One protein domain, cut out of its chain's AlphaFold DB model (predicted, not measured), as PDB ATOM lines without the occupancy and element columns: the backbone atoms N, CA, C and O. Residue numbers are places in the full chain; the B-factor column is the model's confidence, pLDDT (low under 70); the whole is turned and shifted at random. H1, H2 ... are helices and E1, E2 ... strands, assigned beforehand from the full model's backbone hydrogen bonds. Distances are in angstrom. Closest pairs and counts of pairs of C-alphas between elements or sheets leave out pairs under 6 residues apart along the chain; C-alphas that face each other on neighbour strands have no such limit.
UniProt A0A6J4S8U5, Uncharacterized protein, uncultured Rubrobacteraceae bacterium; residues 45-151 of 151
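Overview. This is residues 45 to 151 of the 151 residues of an uncharacterized protein of uncultured Rubrobacteraceae bacterium (UniProt A0A6J4S8U5). A strongly twisted wall of six strands has the long helix H1 lying along one face, over E2 and E3, and the short H2 on the same face at the E1 end; the other face bears no named helix. The 107 printed residues run H1 H2 E1 E2 E3 E4 E5 E6, and the mixed sheet has the order E1 E2 E3 E4 E5 E6. The class is mixed, helices and strands, in two layers, helices on one face of a sheet. The whole is compact, with a radius of gyration of the C-alphas of 13.0 A and spans of 40 by 29 by 25 A.

Along the chain. The strands are E1, residues 84 to 86; E2, 105 to 109; E3, 115 to 121, 20.8 A long; E4, 127 to 133, 19.5 A; E5, 136 to 143, 23.4 A; and E6, 146 to 150, ending at C-alpha 150 (43.119, 19.598, -1.697). H1, residues 45 to 63, 27.5 A, begins at C-alpha 45 (47.092, 33.696, 6.004). H2 is residues 73 to 79.

Arrangement. E2 to E6 form a meander, each strand the antiparallel neighbour of the one before; N 107 and O 119 of E2 and E3 are 2.8 A apart, N 118 and O 130 of E3 and E4 2.8 A, N 129 and O 140 of E4 and E5 2.7 A, N 141 and O 149 of E5 and E6 2.7 A. Edge strand E1 is parallel to E2, with N 86 and O 106 at 2.8 A. H1 is on the sheet at a height of 7.8 A, at 26 degrees to E3 on the local plane; the closest C-alphas of the two are Ala 46 and Ala 120, 5.8 A. H2 stands up from the sheet, rising 51 degrees; its closest C-alpha pair with E1 is Ala 73 and Trp 85, 5.0 A. Residues 56 to 60 of H1 touch H2, about perpendicular at 82 degrees, the closest C-alphas being Ala 56 and Leu 79, 6.7 A. Every O i to N i+4 pair is within hydrogen-bond range in H1, and 2 of 3 in H2.

Size, cuts and confidence. The two C-alphas farthest apart, Arg 65 and Ala 145, are 40.0 A apart. The printed part has no cut. The link E1 to E2, 18 residues, is long. Residues 88 to 101 and 144 to 147 have pLDDT under 70; the mean of the printed part is 84.2.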
ATOM      1  N   SER A  45      47.598  33.175   4.730       92.94
ATOM      2  CA  SER A  45      47.092  33.696   6.004       92.94
ATOM      3  C   SER A  45      45.861  32.929   6.495       92.94
ATOM      4  O   SER A  45      45.788  32.626   7.685       92.94
ATOM      5  N   ALA A  46      44.920  32.589   5.607       92.31
ATOM      6  CA  ALA A  46      43.742  31.798   5.966       92.31
ATOM      7  C   ALA A  46      44.129  30.370   6.388       92.31
ATOM      8  O   ALA A  46      43.723  29.918   7.457       92.31
ATOM      9  N   LYS A  47      45.001  29.705   5.619       94.19
ATOM     10  CA  LYS A  47      45.539  28.378   5.962       94.19
ATOM     11  C   LYS A  47      46.233  28.372   7.327       94.19
ATOM     12  O   LYS A  47      45.951  27.518   8.158       94.19
ATOM     13  N   ASN A  48      47.088  29.361   7.591       94.44
ATOM     14  CA  ASN A  48      47.796  29.476   8.867       94.44
ATOM     15  C   ASN A  48      46.840  29.687  10.053       94.44
ATOM     16  O   ASN A  48      47.068  29.142  11.131       94.44
ATOM     17  N   ARG A  49      45.753  30.452   9.866       93.88
ATOM     18  CA  ARG A  49      44.700  30.586  10.888       93.88
ATOM     19  C   ARG A  49      44.055  29.239  11.191       93.88
ATOM     20  O   ARG A  49      43.901  28.928  12.361       93.88
ATOM     21  N   LEU A  50      43.745  28.436  10.170       94.81
ATOM     22  CA  LEU A  50      43.171  27.100  10.356       94.81
ATOM     23  C   LEU A  50      44.118  26.147  11.077       94.81
ATOM     24  O   LEU A  50      43.689  25.445  11.981       94.81
ATOM     25  N   THR A  51      45.405  26.137  10.732       94.88
ATOM     26  CA  THR A  51      46.380  25.275  11.420       94.88
ATOM     27  C   THR A  51      46.537  25.656  12.888       94.88
ATOM     28  O   THR A  51      46.595  24.786  13.750       94.88
ATOM     29  N   ARG A  52      46.560  26.956  13.191       95.19
ATOM     30  CA  ARG A  52      46.573  27.431  14.577       95.19
ATOM     31  C   ARG A  52      45.276  27.118  15.316       95.19
ATOM     32  O   ARG A  52      45.317  26.729  16.474       95.19
ATOM     33  N   ALA A  53      44.141  27.277  14.642       94.50
ATOM     34  CA  ALA A  53      42.842  26.933  15.190       94.50
ATOM     35  C   ALA A  53      42.747  25.434  15.508       94.50
ATOM     36  O   ALA A  53      42.271  25.080  16.576       94.50
ATOM     37  N   ALA A  54      43.263  24.562  14.637       94.94
ATOM     38  CA  ALA A  54      43.341  23.126  14.894       94.94
ATOM     39  C   ALA A  54      44.181  22.823  16.144       94.94
ATOM     40  O   ALA A  54      43.714  22.115  17.025       94.94
ATOM     41  N   ALA A  55      45.350  23.457  16.297       94.75
ATOM     42  CA  ALA A  55      46.159  23.296  17.508       94.75
ATOM     43  C   ALA A  55      45.413  23.736  18.786       94.75
ATOM     44  O   ALA A  55      45.515  23.084  19.822       94.75
ATOM     45  N   ALA A  56      44.623  24.812  18.715       94.56
ATOM     46  CA  ALA A  56      43.771  25.221  19.827       94.56
ATOM     47  C   ALA A  56      42.630  24.215  20.087       94.56
ATOM     48  O   ALA A  56      42.230  24.027  21.236       94.56
ATOM     49  N   MET A  57      42.076  23.580  19.044       93.81
ATOM     50  CA  MET A  57      41.053  22.534  19.194       93.81
ATOM     51  C   MET A  57      41.631  21.316  19.917       93.81
ATOM     52  O   MET A  57      40.979  20.785  20.813       93.81
ATOM     53  N   ASP A  58      42.871  20.933  19.605       93.38
ATOM     54  CA  ASP A  58      43.573  19.849  20.297       93.38
ATOM     55  C   ASP A  58      43.776  20.178  21.785       93.38
ATOM     56  O   ASP A  58      43.546  19.338  22.656       93.38
ATOM     57  N   GLU A  59      44.152  21.420  22.105       94.25
ATOM     58  CA  GLU A  59      44.244  21.898  23.491       94.25
ATOM     59  C   GLU A  59      42.880  21.835  24.201       94.25
ATOM     60  O   GLU A  59      42.767  21.375  25.343       94.25
ATOM     61  N   CYS A  60      41.814  22.230  23.505       93.69
ATOM     62  CA  CYS A  60      40.456  22.137  24.017       93.69
ATOM     63  C   CYS A  60      40.050  20.686  24.331       93.69
ATOM     64  O   CYS A  60      39.516  20.426  25.417       93.69
ATOM     65  N   ALA A  61      40.343  19.744  23.435       93.69
ATOM     66  CA  ALA A  61      40.049  18.325  23.615       93.69
ATOM     67  C   ALA A  61      40.850  17.704  24.767       93.69
ATOM     68  O   ALA A  61      40.296  16.933  25.556       93.69
ATOM     69  N   GLN A  62      42.117  18.095  24.956       92.94
ATOM     70  CA  GLN A  62      42.930  17.637  26.092       92.94
ATOM     71  C   GLN A  62      42.266  17.950  27.440       92.94
ATOM     72  O   GLN A  62      42.228  17.100  28.331       92.94
ATOM     73  N   SER A  63      41.658  19.133  27.576       91.81
ATOM     74  CA  SER A  63      40.916  19.509  28.791       91.81
ATOM     75  C   SER A  63      39.589  18.750  28.977       91.81
ATOM     76  O   SER A  63      39.020  18.748  30.070       91.81
ATOM     77  N   ARG A  64      39.098  18.078  27.929       91.50
ATOM     78  CA  ARG A  64      37.778  17.428  27.848       91.50
ATOM     79  C   ARG A  64      37.857  15.921  27.606       91.50
ATOM     80  O   ARG A  64      36.950  15.335  27.025       91.50
ATOM     81  N   ARG A  65      38.920  15.274  28.097       90.88
ATOM     82  CA  ARG A  65      39.127  13.815  27.970       90.88
ATOM     83  C   ARG A  65      39.176  13.330  26.511       90.88
ATOM     84  O   ARG A  65      38.788  12.203  26.240       90.88
ATOM     85  N   GLY A  66      39.641  14.177  25.597       88.81
ATOM     86  CA  GLY A  66      39.745  13.875  24.169       88.81
ATOM     87  C   GLY A  66      38.537  14.295  23.331       88.81
ATOM     88  O   GLY A  66      38.656  14.273  22.117       88.81
ATOM     89  N   SER A  67      37.425  14.733  23.938       91.62
ATOM     90  CA  SER A  67      36.215  15.107  23.188       91.62
ATOM     91  C   SER A  67      36.261  16.541  22.645       91.62
ATOM     92  O   SER A  67      36.536  17.490  23.392       91.62
ATOM     93  N   TYR A  68      35.897  16.719  21.369       91.00
ATOM     94  CA  TYR A  68      35.750  18.034  20.724       91.00
ATOM     95  C   TYR A  68      34.342  18.642  20.856       91.00
ATOM     96  O   TYR A  68      34.144  19.818  20.528       91.00
ATOM     97  N   ALA A  69      33.356  17.903  21.376       88.44
ATOM     98  CA  ALA A  69      31.951  18.322  21.404       88.44
ATOM     99  C   ALA A  69      31.749  19.665  22.138       88.44
ATOM    100  O   ALA A  69      30.974  20.526  21.712       88.44
ATOM    101  N   GLY A  70      32.513  19.889  23.211       86.62
ATOM    102  CA  GLY A  70      32.472  21.110  24.023       86.62
ATOM    103  C   GLY A  70      33.341  22.273  23.523       86.62
ATOM    104  O   GLY A  70      33.441  23.280  24.224       86.62
ATOM    105  N   CYS A  71      33.988  22.149  22.363       90.25
ATOM    106  CA  CYS A  71      34.918  23.141  21.811       90.25
ATOM    107  C   CYS A  71      34.213  24.168  20.913       90.25
ATOM    108  O   CYS A  71      34.552  24.355  19.749       90.25
ATOM    109  N   GLU A  72      33.180  24.817  21.446       89.94
ATOM    110  CA  GLU A  72      32.433  25.869  20.746       89.94
ATOM    111  C   GLU A  72      33.216  27.181  20.638       89.94
ATOM    112  O   GLU A  72      34.117  27.449  21.434       89.94
ATOM    113  N   ALA A  73      32.819  28.056  19.711       87.81
ATOM    114  CA  ALA A  73      33.512  29.324  19.470       87.81
ATOM    115  C   ALA A  73      33.732  30.166  20.741       87.81
ATOM    116  O   ALA A  73      34.798  30.759  20.897       87.81
ATOM    117  N   PHE A  74      32.767  30.183  21.668       87.25
ATOM    118  CA  PHE A  74      32.898  30.889  22.946       87.25
ATOM    119  C   PHE A  74      34.020  30.312  23.820       87.25
ATOM    120  O   PHE A  74      34.855  31.055  24.337       87.25
ATOM    121  N   THR A  75      34.091  28.983  23.934       89.25
ATOM    122  CA  THR A  75      35.190  28.295  24.627       89.25
ATOM    123  C   THR A  75      36.524  28.594  23.947       89.25
ATOM    124  O   THR A  75      37.501  28.948  24.608       89.25
ATOM    125  N   MET A  76      36.560  28.484  22.621       89.94
ATOM    126  CA  MET A  76      37.776  28.651  21.829       89.94
ATOM    127  C   MET A  76      38.332  30.077  21.897       89.94
ATOM    128  O   MET A  76      39.547  30.267  21.929       89.94
ATOM    129  N   GLN A  77      37.459  31.079  22.016       89.06
ATOM    130  CA  GLN A  77      37.852  32.469  22.245       89.06
ATOM    131  C   GLN A  77      38.587  32.664  23.581       89.06
ATOM    132  O   GLN A  77      39.419  33.565  23.704       89.06
ATOM    133  N   GLY A  78      38.305  31.821  24.578       87.06
ATOM    134  CA  GLY A  78      39.055  31.779  25.831       87.06
ATOM    135  C   GLY A  78      40.485  31.255  25.664       87.06
ATOM    136  O   GLY A  78      41.378  31.765  26.340       87.06
ATOM    137  N   LEU A  79      40.692  30.295  24.754       89.44
ATOM    138  CA  LEU A  79      41.977  29.628  24.500       89.44
ATOM    139  C   LEU A  79      42.888  30.444  23.569       89.44
ATOM    140  O   LEU A  79      44.005  30.786  23.947       89.44
ATOM    141  N   ASP A  80      42.401  30.833  22.386       89.56
ATOM    142  CA  ASP A  80      43.144  31.697  21.459       89.56
ATOM    143  C   ASP A  80      42.350  32.970  21.144       89.56
ATOM    144  O   ASP A  80      41.477  32.993  20.274       89.56
ATOM    145  N   ARG A  81      42.715  34.065  21.822       88.38
ATOM    146  CA  ARG A  81      42.128  35.404  21.616       88.38
ATOM    147  C   ARG A  81      42.601  36.104  20.345       88.38
ATOM    148  O   ARG A  81      42.057  37.145  19.985       88.38
ATOM    149  N   SER A  82      43.648  35.599  19.701       89.50
ATOM    150  CA  SER A  82      44.181  36.187  18.470       89.50
ATOM    151  C   SER A  82      43.451  35.693  17.215       89.50
ATOM    152  O   SER A  82      43.666  36.231  16.124       89.50
ATOM    153  N   LEU A  83      42.585  34.687  17.363       89.50
ATOM    154  CA  LEU A  83      41.632  34.252  16.349       89.50
ATOM    155  C   LEU A  83      40.243  34.788  16.676       89.50
ATOM    156  O   LEU A  83      39.815  34.825  17.828       89.50
ATOM    157  N   GLU A  84      39.524  35.187  15.634       90.06
ATOM    158  CA  GLU A  84      38.123  35.553  15.765       90.06
ATOM    159  C   GLU A  84      37.262  34.323  15.468       90.06
ATOM    160  O   GLU A  84      36.973  34.004  14.312       90.06
ATOM    161  N   TRP A  85      36.906  33.611  16.535       89.31
ATOM    162  CA  TRP A  85      36.107  32.393  16.484       89.31
ATOM    163  C   TRP A  85      34.632  32.694  16.251       89.31
ATOM    164  O   TRP A  85      34.068  33.626  16.829       89.31
ATOM    165  N   ARG A  86      33.992  31.875  15.424       88.06
ATOM    166  CA  ARG A  86      32.563  31.945  15.131       88.06
ATOM    167  C   ARG A  86      31.965  30.555  15.087       88.06
ATOM    168  O   ARG A  86      32.595  29.615  14.615       88.06
ATOM    169  N   ASP A  87      30.733  30.450  15.555       79.25
ATOM    170  CA  ASP A  87      29.963  29.222  15.458       79.25
ATOM    171  C   ASP A  87      28.807  29.443  14.475       79.25
ATOM    172  O   ASP A  87      27.988  30.338  14.699       79.25
ATOM    173  N   PRO A  88      28.740  28.692  13.367       68.00
ATOM    174  CA  PRO A  88      27.650  28.810  12.421       68.00
ATOM    175  C   PRO A  88      26.342  28.200  12.945       68.00
ATOM    176  O   PRO A  88      25.305  28.472  12.356       68.00
ATOM    177  N   THR A  89      26.342  27.383  14.006       63.44
ATOM    178  CA  THR A  89      25.090  26.848  14.581       63.44
ATOM    179  C   THR A  89      24.496  27.759  15.655       63.44
ATOM    180  O   THR A  89      23.300  27.679  15.915       63.44
ATOM    181  N   ALA A  90      25.300  28.660  16.234       56.25
ATOM    182  CA  ALA A  90      24.848  29.646  17.221       56.25
ATOM    183  C   ALA A  90      24.210  30.904  16.596       56.25
ATOM    184  O   ALA A  90      23.587  31.690  17.307       56.25
ATOM    185  N   GLU A  91      24.369  31.127  15.286       52.50
ATOM    186  CA  GLU A  91      23.658  32.186  14.561       52.50
ATOM    187  C   GLU A  91      22.367  31.602  13.962       52.50
ATOM    188  O   GLU A  91      22.437  30.744  13.084       52.50
ATOM    189  N   ASP A  92      21.199  32.078  14.422       49.59
ATOM    190  CA  ASP A  92      19.874  31.729  13.885       49.59
ATOM    191  C   ASP A  92      19.917  31.560  12.356       49.59
ATOM    192  O   ASP A  92      20.420  32.435  11.636       49.59
ATOM    193  N   GLY A  93      19.412  30.409  11.890       49.94
ATOM    194  CA  GLY A  93      19.694  29.708  10.623       49.94
ATOM    195  C   GLY A  93      19.423  30.412   9.286       49.94
ATOM    196  O   GLY A  93      19.141  29.756   8.290       49.94
ATOM    197  N   TYR A  94      19.548  31.730   9.216       43.19
ATOM    198  CA  TYR A  94      19.555  32.521   7.987       43.19
ATOM    199  C   TYR A  94      20.796  33.432   7.875       43.19
ATOM    200  O   TYR A  94      21.195  33.804   6.769       43.19
ATOM    201  N   PHE A  95      21.461  33.764   8.994       45.62
ATOM    202  CA  PHE A  95      22.652  34.632   9.003       45.62
ATOM    203  C   PHE A  95      23.985  33.872   9.024       45.62
ATOM    204  O   PHE A  95      24.971  34.399   8.506       45.62
ATOM    205  N   ALA A  96      24.003  32.626   9.505       52.91
ATOM    206  CA  ALA A  96      25.203  31.793   9.586       52.91
ATOM    207  C   ALA A  96      25.874  31.529   8.226       52.91
ATOM    208  O   ALA A  96      27.097  31.528   8.105       52.91
ATOM    209  N   GLN A  97      25.083  31.331   7.165       51.97
ATOM    210  CA  GLN A  97      25.610  31.056   5.821       51.97
ATOM    211  C   GLN A  97      26.171  32.300   5.127       51.97
ATOM    212  O   GLN A  97      27.148  32.190   4.394       51.97
ATOM    213  N   ARG A  98      25.611  33.490   5.389       50.47
ATOM    214  CA  ARG A  98      26.068  34.758   4.788       50.47
ATOM    215  C   ARG A  98      27.251  35.405   5.512       50.47
ATOM    216  O   ARG A  98      27.582  36.549   5.217       50.47
ATOM    217  N   ARG A  99      27.808  34.740   6.526       57.00
ATOM    218  CA  ARG A  99      29.004  35.217   7.229       57.00
ATOM    219  C   ARG A  99      30.205  34.305   7.064       57.00
ATOM    220  O   ARG A  99      31.302  34.766   7.368       57.00
ATOM    221  N   ARG A 100      30.038  33.073   6.561       61.38
ATOM    222  CA  ARG A 100      31.165  32.153   6.310       61.38
ATOM    223  C   ARG A 100      32.189  32.713   5.327       61.38
ATOM    224  O   ARG A 100      33.337  32.312   5.374       61.38
ATOM    225  N   ASP A 101      31.789  33.667   4.492       63.88
ATOM    226  CA  ASP A 101      32.609  34.399   3.528       63.88
ATOM    227  C   ASP A 101      33.414  35.563   4.139       63.88
ATOM    228  O   ASP A 101      34.247  36.176   3.461       63.88
ATOM    229  N   LYS A 102      33.201  35.895   5.419       74.69
ATOM    230  CA  LYS A 102      33.926  36.994   6.059       74.69
ATOM    231  C   LYS A 102      35.390  36.636   6.281       74.69
ATOM    232  O   LYS A 102      35.755  35.725   7.022       74.69
ATOM    233  N   VAL A 103      36.242  37.454   5.679       83.00
ATOM    234  CA  VAL A 103      37.692  37.357   5.801       83.00
ATOM    235  C   VAL A 103      38.136  37.523   7.250       83.00
ATOM    236  O   VAL A 103      37.790  38.501   7.909       83.00
ATOM    237  N   GLY A 104      39.021  36.630   7.691       81.81
ATOM    238  CA  GLY A 104      39.716  36.747   8.975       81.81
ATOM    239  C   GLY A 104      39.017  36.064  10.147       81.81
ATOM    240  O   GLY A 104      39.615  36.005  11.221       81.81
ATOM    241  N   LEU A 105      37.829  35.503   9.923       86.81
ATOM    242  CA  LEU A 105      37.112  34.675  10.888       86.81
ATOM    243  C   LEU A 105      37.532  33.206  10.768       86.81
ATOM    244  O   LEU A 105      37.960  32.764   9.698       86.81
ATOM    245  N   VAL A 106      37.386  32.468  11.868       90.69
ATOM    246  CA  VAL A 106      37.474  31.005  11.901       90.69
ATOM    247  C   VAL A 106      36.133  30.460  12.370       90.69
ATOM    248  O   VAL A 106      35.699  30.747  13.485       90.69
ATOM    249  N   PHE A 107      35.482  29.679  11.518       89.12
ATOM    250  CA  PHE A 107      34.230  29.004  11.831       89.12
ATOM    251  C   PHE A 107      34.516  27.612  12.366       89.12
ATOM    252  O   PHE A 107      35.297  26.894  11.753       89.12
ATOM    253  N   VAL A 108      33.876  27.231  13.469       87.94
ATOM    254  CA  VAL A 108      33.944  25.878  14.031       87.94
ATOM    255  C   VAL A 108      32.585  25.194  13.910       87.94
ATOM    256  O   VAL A 108      31.584  25.729  14.367       87.94
ATOM    257  N   SER A 109      32.527  24.018  13.291       85.00
ATOM    258  CA  SER A 109      31.301  23.238  13.084       85.00
ATOM    259  C   SER A 109      31.548  21.735  13.228       85.00
ATOM    260  O   SER A 109      32.689  21.316  13.400       85.00
ATOM    261  N   GLU A 110      30.476  20.932  13.168       82.75
ATOM    262  CA  GLU A 110      30.542  19.451  13.118       82.75
ATOM    263  C   GLU A 110      31.395  18.842  14.243       82.75
ATOM    264  O   GLU A 110      32.167  17.901  14.062       82.75
ATOM    265  N   ARG A 111      31.249  19.433  15.433       88.75
ATOM    266  CA  ARG A 111      31.936  19.037  16.657       88.75
ATOM    267  C   ARG A 111      31.294  17.767  17.203       88.75
ATOM    268  O   ARG A 111      30.147  17.803  17.646       88.75
ATOM    269  N   GLY A 112      32.036  16.674  17.161       85.56
ATOM    270  CA  GLY A 112      31.696  15.399  17.777       85.56
ATOM    271  C   GLY A 112      32.682  15.058  18.884       85.56
ATOM    272  O   GLY A 112      33.503  15.887  19.277       85.56
ATOM    273  N   ASP A 113      32.621  13.828  19.380       90.12
ATOM    274  CA  ASP A 113      33.632  13.350  20.322       90.12
ATOM    275  C   ASP A 113      35.004  13.255  19.647       90.12
ATOM    276  O   ASP A 113      35.959  13.817  20.165       90.12
ATOM    277  N   ASP A 114      35.066  12.719  18.428       91.88
ATOM    278  CA  ASP A 114      36.324  12.500  17.701       91.88
ATOM    279  C   ASP A 114      36.394  13.280  16.378       91.88
ATOM    280  O   ASP A 114      37.171  12.944  15.481       91.88
ATOM    281  N   SER A 115      35.553  14.307  16.219       92.19
ATOM    282  CA  SER A 115      35.468  15.075  14.978       92.19
ATOM    283  C   SER A 115      35.327  16.571  15.200       92.19
ATOM    284  O   SER A 115      34.678  17.028  16.143       92.19
ATOM    285  N   PHE A 116      35.884  17.348  14.278       92.62
ATOM    286  CA  PHE A 116      35.569  18.761  14.146       92.62
ATOM    287  C   PHE A 116      35.853  19.261  12.734       92.62
ATOM    288  O   PHE A 116      36.718  18.749  12.023       92.62
ATOM    289  N   ARG A 117      35.183  20.349  12.360       92.62
ATOM    290  CA  ARG A 117      35.429  21.063  11.111       92.62
ATOM    291  C   ARG A 117      35.707  22.534  11.383       92.62
ATOM    292  O   ARG A 117      34.958  23.198  12.097       92.62
ATOM    293  N   LEU A 118      36.777  23.046  10.789       92.75
ATOM    294  CA  LEU A 118      37.169  24.450  10.825       92.75
ATOM    295  C   LEU A 118      37.146  25.041   9.424       92.75
ATOM    296  O   LEU A 118      37.638  24.417   8.487       92.75
ATOM    297  N   GLU A 119      36.653  26.266   9.280       91.81
ATOM    298  CA  GLU A 119      36.617  26.964   7.993       91.81
ATOM    299  C   GLU A 119      37.088  28.415   8.104       91.81
ATOM    300  O   GLU A 119      36.812  29.106   9.085       91.81
ATOM    301  N   ALA A 120      37.814  28.886   7.090       91.38
ATOM    302  CA  ALA A 120      38.285  30.264   7.004       91.38
ATOM    303  C   ALA A 120      38.308  30.750   5.553       91.38
ATOM    304  O   ALA A 120      38.806  30.063   4.657       91.38
ATOM    305  N   THR A 121      37.846  31.980   5.332       90.19
ATOM    306  CA  THR A 121      37.852  32.609   4.008       90.19
ATOM    307  C   THR A 121      39.002  33.599   3.869       90.19
ATOM    308  O   THR A 121      39.271  34.449   4.723       90.19
ATOM    309  N   SER A 122      39.715  33.468   2.759       90.38
ATOM    310  CA  SER A 122      40.794  34.363   2.348       90.38
ATOM    311  C   SER A 122      40.250  35.615   1.653       90.38
ATOM    312  O   SER A 122      39.139  35.633   1.130       90.38
ATOM    313  N   ARG A 123      41.072  36.667   1.554       88.25
ATOM    314  CA  ARG A 123      40.716  37.883   0.791       88.25
ATOM    315  C   ARG A 123      40.528  37.645  -0.706       88.25
ATOM    316  O   ARG A 123      39.989  38.515  -1.378       88.25
ATOM    317  N   THR A 124      40.975  36.503  -1.223       86.62
ATOM    318  CA  THR A 124      40.741  36.113  -2.618       86.62
ATOM    319  C   THR A 124      39.327  35.561  -2.836       86.62
ATOM    320  O   THR A 124      38.962  35.289  -3.974       86.62
ATOM    321  N   GLY A 125      38.536  35.396  -1.766       85.12
ATOM    322  CA  GLY A 125      37.203  34.795  -1.808       85.12
ATOM    323  C   GLY A 125      37.216  33.266  -1.751       85.12
ATOM    324  O   GLY A 125      36.158  32.648  -1.805       85.12
ATOM    325  N   ARG A 126      38.392  32.637  -1.630       87.94
ATOM    326  CA  ARG A 126      38.503  31.185  -1.443       87.94
ATOM    327  C   ARG A 126      38.275  30.817   0.013       87.94
ATOM    328  O   ARG A 126      38.893  31.423   0.897       87.94
ATOM    329  N   THR A 127      37.464  29.791   0.233       89.75
ATOM    330  CA  THR A 127      37.231  29.192   1.547       89.75
ATOM    331  C   THR A 127      38.109  27.963   1.692       89.75
ATOM    332  O   THR A 127      38.174  27.123   0.798       89.75
ATOM    333  N   PHE A 128      38.807  27.879   2.812       92.31
ATOM    334  CA  PHE A 128      39.613  26.735   3.201       92.31
ATOM    335  C   PHE A 128      38.914  26.042   4.365       92.31
ATOM    336  O   PHE A 128      38.419  26.716   5.267       92.31
ATOM    337  N   ALA A 129      38.894  24.720   4.335       92.31
ATOM    338  CA  ALA A 129      38.380  23.861   5.380       92.31
ATOM    339  C   ALA A 129      39.490  22.935   5.885       92.31
ATOM    340  O   ALA A 129      40.332  22.460   5.113       92.31
ATOM    341  N   TYR A 130      39.476  22.713   7.192       94.88
ATOM    342  CA  TYR A 130      40.267  21.727   7.907       94.88
ATOM    343  C   TYR A 130      39.282  20.852   8.671       94.88
ATOM    344  O   TYR A 130      38.586  21.334   9.561       94.88
ATOM    345  N   GLU A 131      39.215  19.585   8.311       93.81
ATOM    346  CA  GLU A 131      38.320  18.606   8.905       93.81
ATOM    347  C   GLU A 131      39.165  17.537   9.578       93.81
ATOM    348  O   GLU A 131      40.122  17.032   8.991       93.81
ATOM    349  N   TYR A 132      38.841  17.254  10.830       94.19
ATOM    350  CA  TYR A 132      39.435  16.183  11.603       94.19
ATOM    351  C   TYR A 132      38.347  15.176  11.929       94.19
ATOM    352  O   TYR A 132      37.275  15.564  12.401       94.19
ATOM    353  N   GLN A 133      38.632  13.903  11.694       93.50
ATOM    354  CA  GLN A 133      37.734  12.812  12.027       93.50
ATOM    355  C   GLN A 133      38.555  11.568  12.352       93.50
ATOM    356  O   GLN A 133      39.295  11.088  11.499       93.50
ATOM    357  N   ASP A 134      38.429  11.061  13.579       89.19
ATOM    358  CA  ASP A 134      39.012   9.781  14.013       89.19
ATOM    359  C   ASP A 134      40.516   9.631  13.677       89.19
ATOM    360  O   ASP A 134      40.981   8.639  13.122       89.19
ATOM    361  N   GLY A 135      41.302  10.677  13.955       87.06
ATOM    362  CA  GLY A 135      42.745  10.688  13.678       87.06
ATOM    363  C   GLY A 135      43.139  11.066  12.248       87.06
ATOM    364  O   GLY A 135      44.324  11.294  11.993       87.06
ATOM    365  N   GLU A 136      42.186  11.191  11.328       91.31
ATOM    366  CA  GLU A 136      42.426  11.617   9.953       91.31
ATOM    367  C   GLU A 136      42.187  13.123   9.779       91.31
ATOM    368  O   GLU A 136      41.268  13.704  10.356       91.31
ATOM    369  N   VAL A 137      43.031  13.771   8.969       94.31
ATOM    370  CA  VAL A 137      42.928  15.200   8.653       94.31
ATOM    371  C   VAL A 137      42.678  15.382   7.165       94.31
ATOM    372  O   VAL A 137      43.554  15.119   6.340       94.31
ATOM    373  N   THR A 138      41.526  15.954   6.834       94.44
ATOM    374  CA  THR A 138      41.159  16.337   5.473       94.44
ATOM    375  C   THR A 138      41.229  17.855   5.314       94.44
ATOM    376  O   THR A 138      40.649  18.624   6.077       94.44
ATOM    377  N   ARG A 139      41.964  18.322   4.300       93.50
ATOM    378  CA  ARG A 139      42.143  19.751   3.998       93.50
ATOM    379  C   ARG A 139      41.602  20.049   2.616       93.50
ATOM    380  O   ARG A 139      42.153  19.577   1.625       93.50
ATOM    381  N   THR A 140      40.536  20.839   2.544       92.19
ATOM    382  CA  THR A 140      39.885  21.178   1.270       92.19
ATOM    383  C   THR A 140      39.697  22.673   1.076       92.19
ATOM    384  O   THR A 140      39.615  23.450   2.022       92.19
ATOM    385  N   ARG A 141      39.741  23.105  -0.177       90.50
ATOM    386  CA  ARG A 141      39.592  24.488  -0.605       90.50
ATOM    387  C   ARG A 141      38.458  24.530  -1.606       90.50
ATOM    388  O   ARG A 141      38.417  23.717  -2.525       90.50
ATOM    389  N   THR A 142      37.604  25.531  -1.469       87.62
ATOM    390  CA  THR A 142      36.480  25.784  -2.365       87.62
ATOM    391  C   THR A 142      36.551  27.219  -2.878       87.62
ATOM    392  O   THR A 142      36.840  28.155  -2.126       87.62
ATOM    393  N   GLY A 143      36.312  27.402  -4.175       78.88
ATOM    394  CA  GLY A 143      36.258  28.714  -4.817       78.88
ATOM    395  C   GLY A 143      35.946  28.610  -6.310       78.88
ATOM    396  O   GLY A 143      36.189  27.577  -6.920       78.88
ATOM    397  N   ASN A 144      35.416  29.691  -6.893       60.50
ATOM    398  CA  ASN A 144      35.237  29.877  -8.342       60.50
ATOM    399  C   ASN A 144      34.603  28.685  -9.096       60.50
ATOM    400  O   ASN A 144      35.107  28.287 -10.139       60.50
ATOM    401  N   ALA A 145      33.489  28.147  -8.585       52.53
ATOM    402  CA  ALA A 145      32.711  27.055  -9.195       52.53
ATOM    403  C   ALA A 145      33.390  25.668  -9.258       52.53
ATOM    404  O   ALA A 145      32.813  24.738  -9.818       52.53
ATOM    405  N   GLU A 146      34.558  25.492  -8.640       57.75
ATOM    406  CA  GLU A 146      35.181  24.179  -8.464       57.75
ATOM    407  C   GLU A 146      34.705  23.531  -7.154       57.75
ATOM    408  O   GLU A 146      34.533  24.203  -6.130       57.75
ATOM    409  N   GLY A 147      34.480  22.213  -7.195       67.19
ATOM    410  CA  GLY A 147      34.216  21.407  -6.002       67.19
ATOM    411  C   GLY A 147      35.393  21.433  -5.011       67.19
ATOM    412  O   GLY A 147      36.423  22.054  -5.277       67.19
ATOM    413  N   PRO A 148      35.269  20.772  -3.849       79.12
ATOM    414  CA  PRO A 148      36.338  20.739  -2.856       79.12
ATOM    415  C   PRO A 148      37.621  20.136  -3.450       79.12
ATOM    416  O   PRO A 148      37.616  18.990  -3.892       79.12
ATOM    417  N   VAL A 149      38.721  20.897  -3.452       86.38
ATOM    418  CA  VAL A 149      40.048  20.423  -3.889       86.38
ATOM    419  C   VAL A 149      41.059  20.455  -2.741       86.38
ATOM    420  O   VAL A 149      40.959  21.343  -1.889       86.38
ATOM    421  N   PRO A 150      42.052  19.549  -2.698       87.19
ATOM    422  CA  PRO A 150      43.119  19.598  -1.697       87.19
ATOM    423  C   PRO A 150      43.938  20.899  -1.752       87.19
ATOM    424  O   PRO A 150      44.048  21.524  -2.814       87.19
ATOM    425  N   TRP A 151      44.531  21.310  -0.625       87.31
ATOM    426  CA  TRP A 151      45.378  22.514  -0.539       87.31
ATOM    427  C   TRP A 151      46.578  22.407   0.388       87.31
ATOM    428  O   TRP A 151      46.606  21.515   1.259       87.31
TER     429      TRP A 151